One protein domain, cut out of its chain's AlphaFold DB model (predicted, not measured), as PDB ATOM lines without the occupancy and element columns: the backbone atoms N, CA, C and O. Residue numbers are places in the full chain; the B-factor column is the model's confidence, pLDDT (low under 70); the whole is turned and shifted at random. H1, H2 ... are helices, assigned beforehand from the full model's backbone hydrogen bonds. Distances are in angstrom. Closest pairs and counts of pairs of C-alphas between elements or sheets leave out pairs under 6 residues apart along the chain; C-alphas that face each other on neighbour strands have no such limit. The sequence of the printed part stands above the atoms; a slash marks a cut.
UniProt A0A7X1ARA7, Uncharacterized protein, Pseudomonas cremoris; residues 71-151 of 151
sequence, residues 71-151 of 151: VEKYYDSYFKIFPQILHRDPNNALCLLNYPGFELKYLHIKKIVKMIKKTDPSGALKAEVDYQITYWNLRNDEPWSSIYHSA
ATOM      1  N   VAL A  71       5.158   0.806  20.675       91.19
ATOM      2  CA  VAL A  71       5.977   1.801  19.966       91.19
ATOM      3  C   VAL A  71       6.383   1.337  18.566       91.19
ATOM      4  O   VAL A  71       6.415   2.140  17.632       91.19
ATOM      5  N   GLU A  72       6.614   0.037  18.381       91.31
ATOM      6  CA  GLU A  72       7.007  -0.504  17.086       91.31
ATOM      7  C   GLU A  72       5.837  -0.492  16.113       91.31
ATOM      8  O   GLU A  72       5.980  -0.028  14.980       91.31
ATOM      9  N   LYS A  73       4.655  -0.904  16.577       93.00
ATOM     10  CA  LYS A  73       3.429  -0.847  15.774       93.00
ATOM     11  C   LYS A  73       3.053   0.596  15.424       93.00
ATOM     12  O   LYS A  73       2.642   0.852  14.296       93.00
ATOM     13  N   TYR A  74       3.221   1.533  16.359       95.06
ATOM     14  CA  TYR A  74       2.985   2.959  16.119       95.06
ATOM     15  C   TYR A  74       3.834   3.473  14.961       95.06
ATOM     16  O   TYR A  74       3.290   4.024  14.003       95.06
ATOM     17  N   TYR A  75       5.155   3.278  15.020       95.69
ATOM     18  CA  TYR A  75       6.041   3.806  13.989       95.69
ATOM     19  C   TYR A  75       5.859   3.086  12.655       95.69
ATOM     20  O   TYR A  75       5.853   3.747  11.617       95.69
ATOM     21  N   ASP A  76       5.639   1.770  12.654       95.88
ATOM     22  CA  ASP A  76       5.368   1.028  11.418       95.88
ATOM     23  C   ASP A  76       4.131   1.570  10.683       95.88
ATOM     24  O   ASP A  76       4.128   1.647   9.453       95.88
ATOM     25  N   SER A  77       3.097   1.988  11.418       96.81
ATOM     26  CA  SER A  77       1.912   2.640  10.854       96.81
ATOM     27  C   SER A  77       2.158   4.106  10.488       96.81
ATOM     28  O   SER A  77       1.802   4.533   9.388       96.81
ATOM     29  N   TYR A  78       2.792   4.882  11.367       97.31
ATOM     30  CA  TYR A  78       3.046   6.310  11.166       97.31
ATOM     31  C   TYR A  78       3.909   6.576   9.925       97.31
ATOM     32  O   TYR A  78       3.586   7.436   9.104       97.31
ATOM     33  N   PHE A  79       4.962   5.783   9.711       97.75
ATOM     34  CA  PHE A  79       5.856   5.955   8.564       97.75
ATOM     35  C   PHE A  79       5.199   5.677   7.203       97.75
ATOM     36  O   PHE A  79       5.744   6.095   6.182       97.75
ATOM     37  N   LYS A  80       4.012   5.052   7.163       97.31
ATOM     38  CA  LYS A  80       3.215   4.907   5.927       97.31
ATOM     39  C   LYS A  80       2.640   6.238   5.444       97.31
ATOM     40  O   LYS A  80       2.369   6.389   4.255       97.31
ATOM     41  N   ILE A  81       2.436   7.189   6.354       97.56
ATOM     42  CA  ILE A  81       1.823   8.491   6.061       97.56
ATOM     43  C   ILE A  81       2.749   9.672   6.351       97.56
ATOM     44  O   ILE A  81       2.483  10.771   5.873       97.56
ATOM     45  N   PHE A  82       3.841   9.450   7.084       98.31
ATOM     46  CA  PHE A  82       4.764  10.492   7.521       98.31
ATOM     47  C   PHE A  82       5.198  11.461   6.410       98.31
ATOM     48  O   PHE A  82       5.022  12.661   6.615       98.31
ATOM     49  N   PRO A  83       5.657  11.020   5.217       97.81
ATOM     50  CA  PRO A  83       6.054  11.959   4.163       97.81
ATOM     51  C   PRO A  83       4.914  12.886   3.720       97.81
ATOM     52  O   PRO A  83       5.131  14.056   3.423       97.81
ATOM     53  N   GLN A  84       3.683  12.369   3.699       97.75
ATOM     54  CA  GLN A  84       2.507  13.135   3.289       97.75
ATOM     55  C   GLN A  84       2.099  14.150   4.358       97.75
ATOM     56  O   GLN A  84       1.731  15.270   4.006       97.75
ATOM     57  N   ILE A  85       2.169  13.778   5.643       97.31
ATOM     58  CA  ILE A  85       1.910  14.723   6.736       97.31
ATOM     59  C   ILE A  85       3.002  15.789   6.745       97.31
ATOM     60  O   ILE A  85       2.667  16.961   6.750       97.31
ATOM     61  N   LEU A  86       4.281  15.408   6.665       97.69
ATOM     62  CA  LEU A  86       5.400  16.353   6.690       97.69
ATOM     63  C   LEU A  86       5.272  17.420   5.601       97.69
ATOM     64  O   LEU A  86       5.506  18.590   5.867       97.69
ATOM     65  N   HIS A  87       4.833  17.036   4.403       95.94
ATOM     66  CA  HIS A  87       4.618  17.979   3.310       95.94
ATOM     67  C   HIS A  87       3.426  18.929   3.529       95.94
ATOM     68  O   HIS A  87       3.464  20.073   3.085       95.94
ATOM     69  N   ARG A  88       2.347  18.461   4.169       94.75
ATOM     70  CA  ARG A  88       1.100  19.234   4.339       94.75
ATOM     71  C   ARG A  88       1.073  20.059   5.622       94.75
ATOM     72  O   ARG A  88       0.540  21.161   5.631       94.75
ATOM     73  N   ASP A  89       1.600  19.489   6.694       94.69
ATOM     74  CA  ASP A  89       1.584  20.015   8.051       94.69
ATOM     75  C   ASP A  89       2.834  19.524   8.812       94.69
ATOM     76  O   ASP A  89       2.791  18.526   9.546       94.69
ATOM     77  N   PRO A  90       3.976  20.211   8.630       95.00
ATOM     78  CA  PRO A  90       5.227  19.831   9.273       95.00
ATOM     79  C   PRO A  90       5.150  19.830  10.800       95.00
ATOM     80  O   PRO A  90       5.794  19.007  11.445       95.00
ATOM     81  N   ASN A  91       4.349  20.723  11.387       92.62
ATOM     82  CA  ASN A  91       4.207  20.815  12.835       92.62
ATOM     83  C   ASN A  91       3.536  19.555  13.393       92.62
ATOM     84  O   ASN A  91       4.078  18.911  14.291       92.62
ATOM     85  N   ASN A  92       2.401  19.140  12.818       92.31
ATOM     86  CA  ASN A  92       1.756  17.892  13.228       92.31
ATOM     87  C   ASN A  92       2.615  16.667  12.911       92.31
ATOM     88  O   ASN A  92       2.638  15.723  13.703       92.31
ATOM     89  N   ALA A  93       3.355  16.679  11.798       95.94
ATOM     90  CA  ALA A  93       4.312  15.621  11.505       95.94
ATOM     91  C   ALA A  93       5.338  15.492  12.638       95.94
ATOM     92  O   ALA A  93       5.440  14.422  13.233       95.94
ATOM     93  N   LEU A  94       6.031  16.569  13.012       95.12
ATOM     94  CA  LEU A  94       7.009  16.526  14.097       95.12
ATOM     95  C   LEU A  94       6.365  16.138  15.438       95.12
ATOM     96  O   LEU A  94       6.854  15.229  16.100       95.12
ATOM     97  N   CYS A  95       5.219  16.706  15.814       92.25
ATOM     98  CA  CYS A  95       4.528  16.323  17.053       92.25
ATOM     99  C   CYS A  95       4.228  14.814  17.132       92.25
ATOM    100  O   CYS A  95       4.448  14.192  18.172       92.25
ATOM    101  N   LEU A  96       3.776  14.204  16.033       94.50
ATOM    102  CA  LEU A  96       3.516  12.762  15.971       94.50
ATOM    103  C   LEU A  96       4.805  11.934  15.905       94.50
ATOM    104  O   LEU A  96       4.866  10.842  16.472       94.50
ATOM    105  N   LEU A  97       5.851  12.429  15.241       95.44
ATOM    106  CA  LEU A  97       7.144  11.748  15.183       95.44
ATOM    107  C   LEU A  97       7.766  11.610  16.583       95.44
ATOM    108  O   LEU A  97       8.418  10.602  16.853       95.44
ATOM    109  N   ASN A  98       7.497  12.561  17.484       92.50
ATOM    110  CA  ASN A  98       7.960  12.545  18.875       92.50
ATOM    111  C   ASN A  98       7.282  11.491  19.767       92.50
ATOM    112  O   ASN A  98       7.590  11.431  20.944       92.50
ATOM    113  N   TYR A  99       6.350  10.692  19.236       86.44
ATOM    114  CA  TYR A  99       5.507   9.760  19.992       86.44
ATOM    115  C   TYR A  99       4.809  10.412  21.213       86.44
ATOM    116  O   TYR A  99       5.390  10.592  22.286       86.44
ATOM    117  N   PRO A 100       3.511  10.727  21.109       79.00
ATOM    118  CA  PRO A 100       2.772  11.347  22.202       79.00
ATOM    119  C   PRO A 100       2.794  10.525  23.505       79.00
ATOM    120  O   PRO A 100       2.348   9.381  23.536       79.00
ATOM    121  N   GLY A 101       3.260  11.136  24.600       74.69
ATOM    122  CA  GLY A 101       3.200  10.544  25.944       74.69
ATOM    123  C   GLY A 101       4.313   9.547  26.286       74.69
ATOM    124  O   GLY A 101       4.192   8.844  27.289       74.69
ATOM    125  N   PHE A 102       5.393   9.483  25.501       83.94
ATOM    126  CA  PHE A 102       6.514   8.573  25.751       83.94
ATOM    127  C   PHE A 102       7.859   9.233  25.452       83.94
ATOM    128  O   PHE A 102       8.053   9.840  24.406       83.94
ATOM    129  N   GLU A 103       8.820   9.063  26.355       89.25
ATOM    130  CA  GLU A 103      10.175   9.568  26.153       89.25
ATOM    131  C   GLU A 103      10.988   8.627  25.249       89.25
ATOM    132  O   GLU A 103      11.256   7.459  25.574       89.25
ATOM    133  N   LEU A 104      11.412   9.134  24.092       91.25
ATOM    134  CA  LEU A 104      12.168   8.358  23.117       91.25
ATOM    135  C   LEU A 104      13.621   8.155  23.550       91.25
ATOM    136  O   LEU A 104      14.461   9.042  23.485       91.25
ATOM    137  N   LYS A 105      13.941   6.917  23.918       91.88
ATOM    138  CA  LYS A 105      15.319   6.467  24.152       91.88
ATOM    139  C   LYS A 105      16.127   6.351  22.854       91.88
ATOM    140  O   LYS A 105      15.581   6.124  21.775       91.88
ATOM    141  N   TYR A 106      17.454   6.339  22.998       91.31
ATOM    142  CA  TYR A 106      18.424   6.185  21.905       91.31
ATOM    143  C   TYR A 106      18.086   5.072  20.892       91.31
ATOM    144  O   TYR A 106      18.194   5.277  19.684       91.31
ATOM    145  N   LEU A 107      17.653   3.889  21.353       92.62
ATOM    146  CA  LEU A 107      17.307   2.777  20.456       92.62
ATOM    147  C   LEU A 107      16.097   3.088  19.565       92.62
ATOM    148  O   LEU A 107      16.107   2.715  18.390       92.62
ATOM    149  N   HIS A 108      15.099   3.806  20.090       93.38
ATOM    150  CA  HIS A 108      13.940   4.246  19.315       93.38
ATOM    151  C   HIS A 108      14.359   5.290  18.282       93.38
ATOM    152  O   HIS A 108      14.034   5.147  17.109       93.38
ATOM    153  N   ILE A 109      15.178   6.268  18.679       94.69
ATOM    154  CA  ILE A 109      15.696   7.302  17.770       94.69
ATOM    155  C   ILE A 109      16.502   6.670  16.629       94.69
ATOM    156  O   ILE A 109      16.271   6.955  15.454       94.69
ATOM    157  N   LYS A 110      17.383   5.715  16.943       94.69
ATOM    158  CA  LYS A 110      18.132   4.959  15.931       94.69
ATOM    159  C   LYS A 110      17.206   4.210  14.971       94.69
ATOM    160  O   LYS A 110      17.514   4.105  13.781       94.69
ATOM    161  N   LYS A 111      16.087   3.670  15.462       94.38
ATOM    162  CA  LYS A 111      15.083   3.020  14.613       94.38
ATOM    163  C   LYS A 111      14.353   4.037  13.734       94.38
ATOM    164  O   LYS A 111      14.283   3.808  12.532       94.38
ATOM    165  N   ILE A 112      13.912   5.164  14.286       96.38
ATOM    166  CA  ILE A 112      13.289   6.277  13.552       96.38
ATOM    167  C   ILE A 112      14.177   6.712  12.385       96.38
ATOM    168  O   ILE A 112      13.721   6.739  11.246       96.38
ATOM    169  N   VAL A 113      15.466   6.952  12.628       96.69
ATOM    170  CA  VAL A 113      16.418   7.350  11.576       96.69
ATOM    171  C   VAL A 113      16.526   6.282  10.486       96.69
ATOM    172  O   VAL A 113      16.502   6.598   9.295       96.69
ATOM    173  N   LYS A 114      16.595   4.997  10.860       96.88
ATOM    174  CA  LYS A 114      16.575   3.895   9.883       96.88
ATOM    175  C   LYS A 114      15.278   3.867   9.077       96.88
ATOM    176  O   LYS A 114      15.324   3.570   7.886       96.88
ATOM    177  N   MET A 115      14.140   4.153   9.704       97.62
ATOM    178  CA  MET A 115      12.844   4.191   9.033       97.62
ATOM    179  C   MET A 115      12.749   5.371   8.068       97.62
ATOM    180  O   MET A 115      12.355   5.147   6.932       97.62
ATOM    181  N   ILE A 116      13.225   6.566   8.440       97.56
ATOM    182  CA  ILE A 116      13.337   7.722   7.529       97.56
ATOM    183  C   ILE A 116      14.121   7.325   6.271       97.56
ATOM    184  O   ILE A 116      13.622   7.482   5.158       97.56
ATOM    185  N   LYS A 117      15.307   6.727   6.445       96.81
ATOM    186  CA  LYS A 117      16.154   6.266   5.330       96.81
ATOM    187  C   LYS A 117      15.504   5.181   4.479       96.81
ATOM    188  O   LYS A 117      15.711   5.135   3.273       96.81
ATOM    189  N   LYS A 118      14.754   4.270   5.100       97.12
ATOM    190  CA  LYS A 118      14.045   3.203   4.385       97.12
ATOM    191  C   LYS A 118      12.873   3.761   3.577       97.12
ATOM    192  O   LYS A 118      12.627   3.278   2.476       97.12
ATOM    193  N   THR A 119      12.150   4.732   4.133       96.88
ATOM    194  CA  THR A 119      11.006   5.374   3.479       96.88
ATOM    195  C   THR A 119      11.446   6.188   2.267       96.88
ATOM    196  O   THR A 119      10.759   6.159   1.251       96.88
ATOM    197  N   ASP A 120      12.597   6.855   2.343       97.06
ATOM    198  CA  ASP A 120      13.193   7.554   1.206       97.06
ATOM    199  C   ASP A 120      14.728   7.407   1.186       97.06
ATOM    200  O   ASP A 120      15.447   8.177   1.835       97.06
ATOM    201  N   PRO A 121      15.248   6.441   0.404       95.81
ATOM    202  CA  PRO A 121      16.685   6.220   0.264       95.81
ATOM    203  C   PRO A 121      17.448   7.370  -0.404       95.81
ATOM    204  O   PRO A 121      18.673   7.398  -0.304       95.81
ATOM    205  N   SER A 122      16.767   8.304  -1.084       96.81
ATOM    206  CA  SER A 122      17.429   9.462  -1.706       96.81
ATOM    207  C   SER A 122      17.960  10.462  -0.674       96.81
ATOM    208  O   SER A 122      18.844  11.258  -0.984       96.81
ATOM    209  N   GLY A 123      17.432  10.411   0.554       96.00
ATOM    210  CA  GLY A 123      17.761  11.337   1.632       96.00
ATOM    211  C   GLY A 123      16.944  12.631   1.619       96.00
ATOM    212  O   GLY A 123      17.085  13.416   2.557       96.00
ATOM    213  N   ALA A 124      16.063  12.850   0.637       97.00
ATOM    214  CA  ALA A 124      15.234  14.053   0.568       97.00
ATOM    215  C   ALA A 124      14.298  14.176   1.783       97.00
ATOM    216  O   ALA A 124      14.185  15.253   2.362       97.00
ATOM    217  N   LEU A 125      13.708  13.073   2.249       97.25
ATOM    218  CA  LEU A 125      12.884  13.054   3.459       97.25
ATOM    219  C   LEU A 125      13.689  13.435   4.707       97.25
ATOM    220  O   LEU A 125      13.196  14.184   5.541       97.25
ATOM    221  N   LYS A 126      14.927  12.939   4.845       97.50
ATOM    222  CA  LYS A 126      15.797  13.315   5.972       97.50
ATOM    223  C   LYS A 126      16.166  14.794   5.899       97.50
ATOM    224  O   LYS A 126      16.087  15.469   6.917       97.50
ATOM    225  N   ALA A 127      16.510  15.292   4.712       97.50
ATOM    226  CA  ALA A 127      16.810  16.703   4.502       97.50
ATOM    227  C   ALA A 127      15.615  17.601   4.857       97.50
ATOM    228  O   ALA A 127      15.802  18.628   5.505       97.50
ATOM    229  N   GLU A 128      14.393  17.189   4.509       97.69
ATOM    230  CA  GLU A 128      13.174  17.902   4.897       97.69
ATOM    231  C   GLU A 128      12.973  17.883   6.418       97.69
ATOM    232  O   GLU A 128      12.742  18.924   7.022       97.69
ATOM    233  N   VAL A 129      13.142  16.731   7.076       97.69
ATOM    234  CA  VAL A 129      13.082  16.650   8.548       97.69
ATOM    235  C   VAL A 129      14.108  17.577   9.202       97.69
ATOM    236  O   VAL A 129      13.771  18.311  10.131       97.69
ATOM    237  N   ASP A 130      15.340  17.595   8.702       97.62
ATOM    238  CA  ASP A 130      16.419  18.436   9.222       97.62
ATOM    239  C   ASP A 130      16.157  19.928   9.018       97.62
ATOM    240  O   ASP A 130      16.468  20.754   9.890       97.62
ATOM    241  N   TYR A 131      15.567  20.275   7.874       97.75
ATOM    242  CA  TYR A 131      15.092  21.620   7.599       97.75
ATOM    243  C   TYR A 131      14.036  22.033   8.626       97.75
ATOM    244  O   TYR A 131      14.192  23.080   9.256       97.75
ATOM    245  N   GLN A 132      13.032  21.191   8.886       97.75
ATOM    246  CA  GLN A 132      11.982  21.495   9.860       97.75
ATOM    247  C   GLN A 132      12.536  21.604  11.290       97.75
ATOM    248  O   GLN A 132      12.235  22.572  11.985       97.75
ATOM    249  N   ILE A 133      13.421  20.700  11.723       96.81
ATOM    250  CA  ILE A 133      14.093  20.793  13.038       96.81
ATOM    251  C   ILE A 133      14.841  22.125  13.183       96.81
ATOM    252  O   ILE A 133      14.819  22.752  14.242       96.81
ATOM    253  N   THR A 134      15.495  22.578  12.114       97.12
ATOM    254  CA  THR A 134      16.180  23.873  12.095       97.12
ATOM    255  C   THR A 134      15.192  25.031  12.170       97.12
ATOM    256  O   THR A 134      15.380  25.934  12.981       97.12
ATOM    257  N   TYR A 135      14.154  25.001  11.335       96.88
ATOM    258  CA  TYR A 135      13.142  26.049  11.234       96.88
ATOM    259  C   TYR A 135      12.434  26.292  12.572       96.88
ATOM    260  O   TYR A 135      12.250  27.437  12.977       96.88
ATOM    261  N   TRP A 136      12.119  25.219  13.301       95.50
ATOM    262  CA  TRP A 136      11.481  25.275  14.619       95.50
ATOM    263  C   TRP A 136      12.466  25.459  15.787       95.50
ATOM    264  O   TRP A 136      12.049  25.435  16.940       95.50
ATOM    265  N   ASN A 137      13.761  25.668  15.509       95.88
ATOM    266  CA  ASN A 137      14.826  25.839  16.506       95.88
ATOM    267  C   ASN A 137      14.961  24.666  17.503       95.88
ATOM    268  O   ASN A 137      15.302  24.854  18.665       95.88
ATOM    269  N   LEU A 138      14.742  23.439  17.031       95.06
ATOM    270  CA  LEU A 138      14.715  22.225  17.855       95.06
ATOM    271  C   LEU A 138      16.074  21.508  17.930       95.06
ATOM    272  O   LEU A 138      16.187  20.433  18.507       95.06
ATOM    273  N   ARG A 139      17.138  22.065  17.338       94.00
ATOM    274  CA  ARG A 139      18.448  21.389  17.216       94.00
ATOM    275  C   ARG A 139      19.095  21.001  18.549       94.00
ATOM    276  O   ARG A 139      19.948  20.118  18.558       94.00
ATOM    277  N   ASN A 140      18.713  21.655  19.642       94.12
ATOM    278  CA  ASN A 140      19.243  21.398  20.981       94.12
ATOM    279  C   ASN A 140      18.233  20.692  21.900       94.12
ATOM    280  O   ASN A 140      18.537  20.485  23.071       94.12
ATOM    281  N   ASP A 141      17.064  20.313  21.374       93.56
ATOM    282  CA  ASP A 141      15.999  19.657  22.127       93.56
ATOM    283  C   ASP A 141      15.911  18.182  21.730       93.56
ATOM    284  O   ASP A 141      15.905  17.841  20.547       93.56
ATOM    285  N   GLU A 142      15.834  17.279  22.705       91.56
ATOM    286  CA  GLU A 142      15.591  15.862  22.421       91.56
ATOM    287  C   GLU A 142      14.103  15.612  22.112       91.56
ATOM    288  O   GLU A 142      13.234  16.258  22.703       91.56
ATOM    289  N   PRO A 143      13.774  14.688  21.189       94.44
ATOM    290  CA  PRO A 143      14.664  13.772  20.458       94.44
ATOM    291  C   PRO A 143      15.293  14.388  19.191       94.44
ATOM    292  O   PRO A 143      16.003  13.709  18.443       94.44
ATOM    293  N   TRP A 144      14.962  15.641  18.880       95.88
ATOM    294  CA  TRP A 144      15.258  16.282  17.599       95.88
ATOM    295  C   TRP A 144      16.747  16.463  17.363       95.88
ATOM    296  O   TRP A 144      17.211  16.195  16.256       95.88
ATOM    297  N   SER A 145      17.496  16.838  18.398       95.56
ATOM    298  CA  SER A 145      18.954  16.935  18.346       95.56
ATOM    299  C   SER A 145      19.580  15.619  17.878       95.56
ATOM    300  O   SER A 145      20.313  15.582  16.883       95.56
ATOM    301  N   SER A 146      19.198  14.507  18.513       95.69
ATOM    302  CA  SER A 146      19.677  13.176  18.144       95.69
ATOM    303  C   SER A 146      19.270  12.769  16.722       95.69
ATOM    304  O   SER A 146      20.080  12.182  16.003       95.69
ATOM    305  N   ILE A 147      18.045  13.076  16.280       96.00
ATOM    306  CA  ILE A 147      17.592  12.790  14.902       96.00
ATOM    307  C   ILE A 147      18.384  13.618  13.882       96.00
ATOM    308  O   ILE A 147      18.834  13.074  12.870       96.00
ATOM    309  N   TYR A 148      18.583  14.906  14.153       96.00
ATOM    310  CA  TYR A 148      19.269  15.847  13.272       96.00
ATOM    311  C   TYR A 148      20.723  15.434  13.041       96.00
ATOM    312  O   TYR A 148      21.162  15.285  11.900       96.00
ATOM    313  N   HIS A 149      21.449  15.156  14.126       95.06
ATOM    314  CA  HIS A 149      22.860  14.773  14.083       95.06
ATOM    315  C   HIS A 149      23.104  13.311  13.687       95.06
ATOM    316  O   HIS A 149      24.253  12.904  13.506       95.06
ATOM    317  N   SER A 150      22.045  12.515  13.522       89.62
ATOM    318  CA  SER A 150      22.175  11.159  13.003       89.62
ATOM    319  C   SER A 150      22.413  11.177  11.493       89.62
ATOM    320  O   SER A 150      21.559  11.618  10.719       89.62
ATOM    321  N   ALA A 151      23.580  10.662  11.100       69.50
ATOM    322  CA  ALA A 151      23.965  10.420   9.712       69.50
ATOM    323  C   ALA A 151      23.082   9.369   9.049       69.50
ATOM    324  O   ALA A 151      22.656   8.397   9.722       69.50
TER     325      ALA A 151
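AT A GLANCE: This is residues 71 to 151 of the 151 residues of an uncharacterized protein of Pseudomonas cremoris (UniProt A0A7X1ARA7). Six short helices form a compact body of two layers, H4, H5 and H6 in a triangle on one side, and H1 with the hairpin H2 and H3 on the other. The printed part has 81 residues, with H1 to H6 in chain order and no named strand: all helix. The radius of gyration of the C-alphas is 11.3 A, the spans 28 by 24 by 23 A.

HOW THE PARTS SIT: H4, residues 106 to 119, touches H6, residues 144 to 149, with 109 to 113 alone, closest at C-alphas 109 and 147, 6.5 A. H5, residues 124 to 135, touches H6 at C-alphas 130 and 148, 5.6 A, and H4 only at the corner. H2, residues 82 to 88, and H3, residues 90 to 97, form a hairpin, touching at C-alphas 86 and 93, 5.0 A. H1, residues 71 to 78, is close but not clearly touching H4. In the six helices every O i to N i+4 pair is within hydrogen-bond range.

IN THESE COORDINATES: H4 spans 19.9 A from C-alpha 106 at (18.424, 6.185, 21.905) to C-alpha 119 at (11.006, 5.374, 3.479); H6 ends with C-alpha 149 at (22.860, 14.773, 14.083).

THE WHOLE: The printed part has no cut and no long link; residue 151 is under 70 pLDDT.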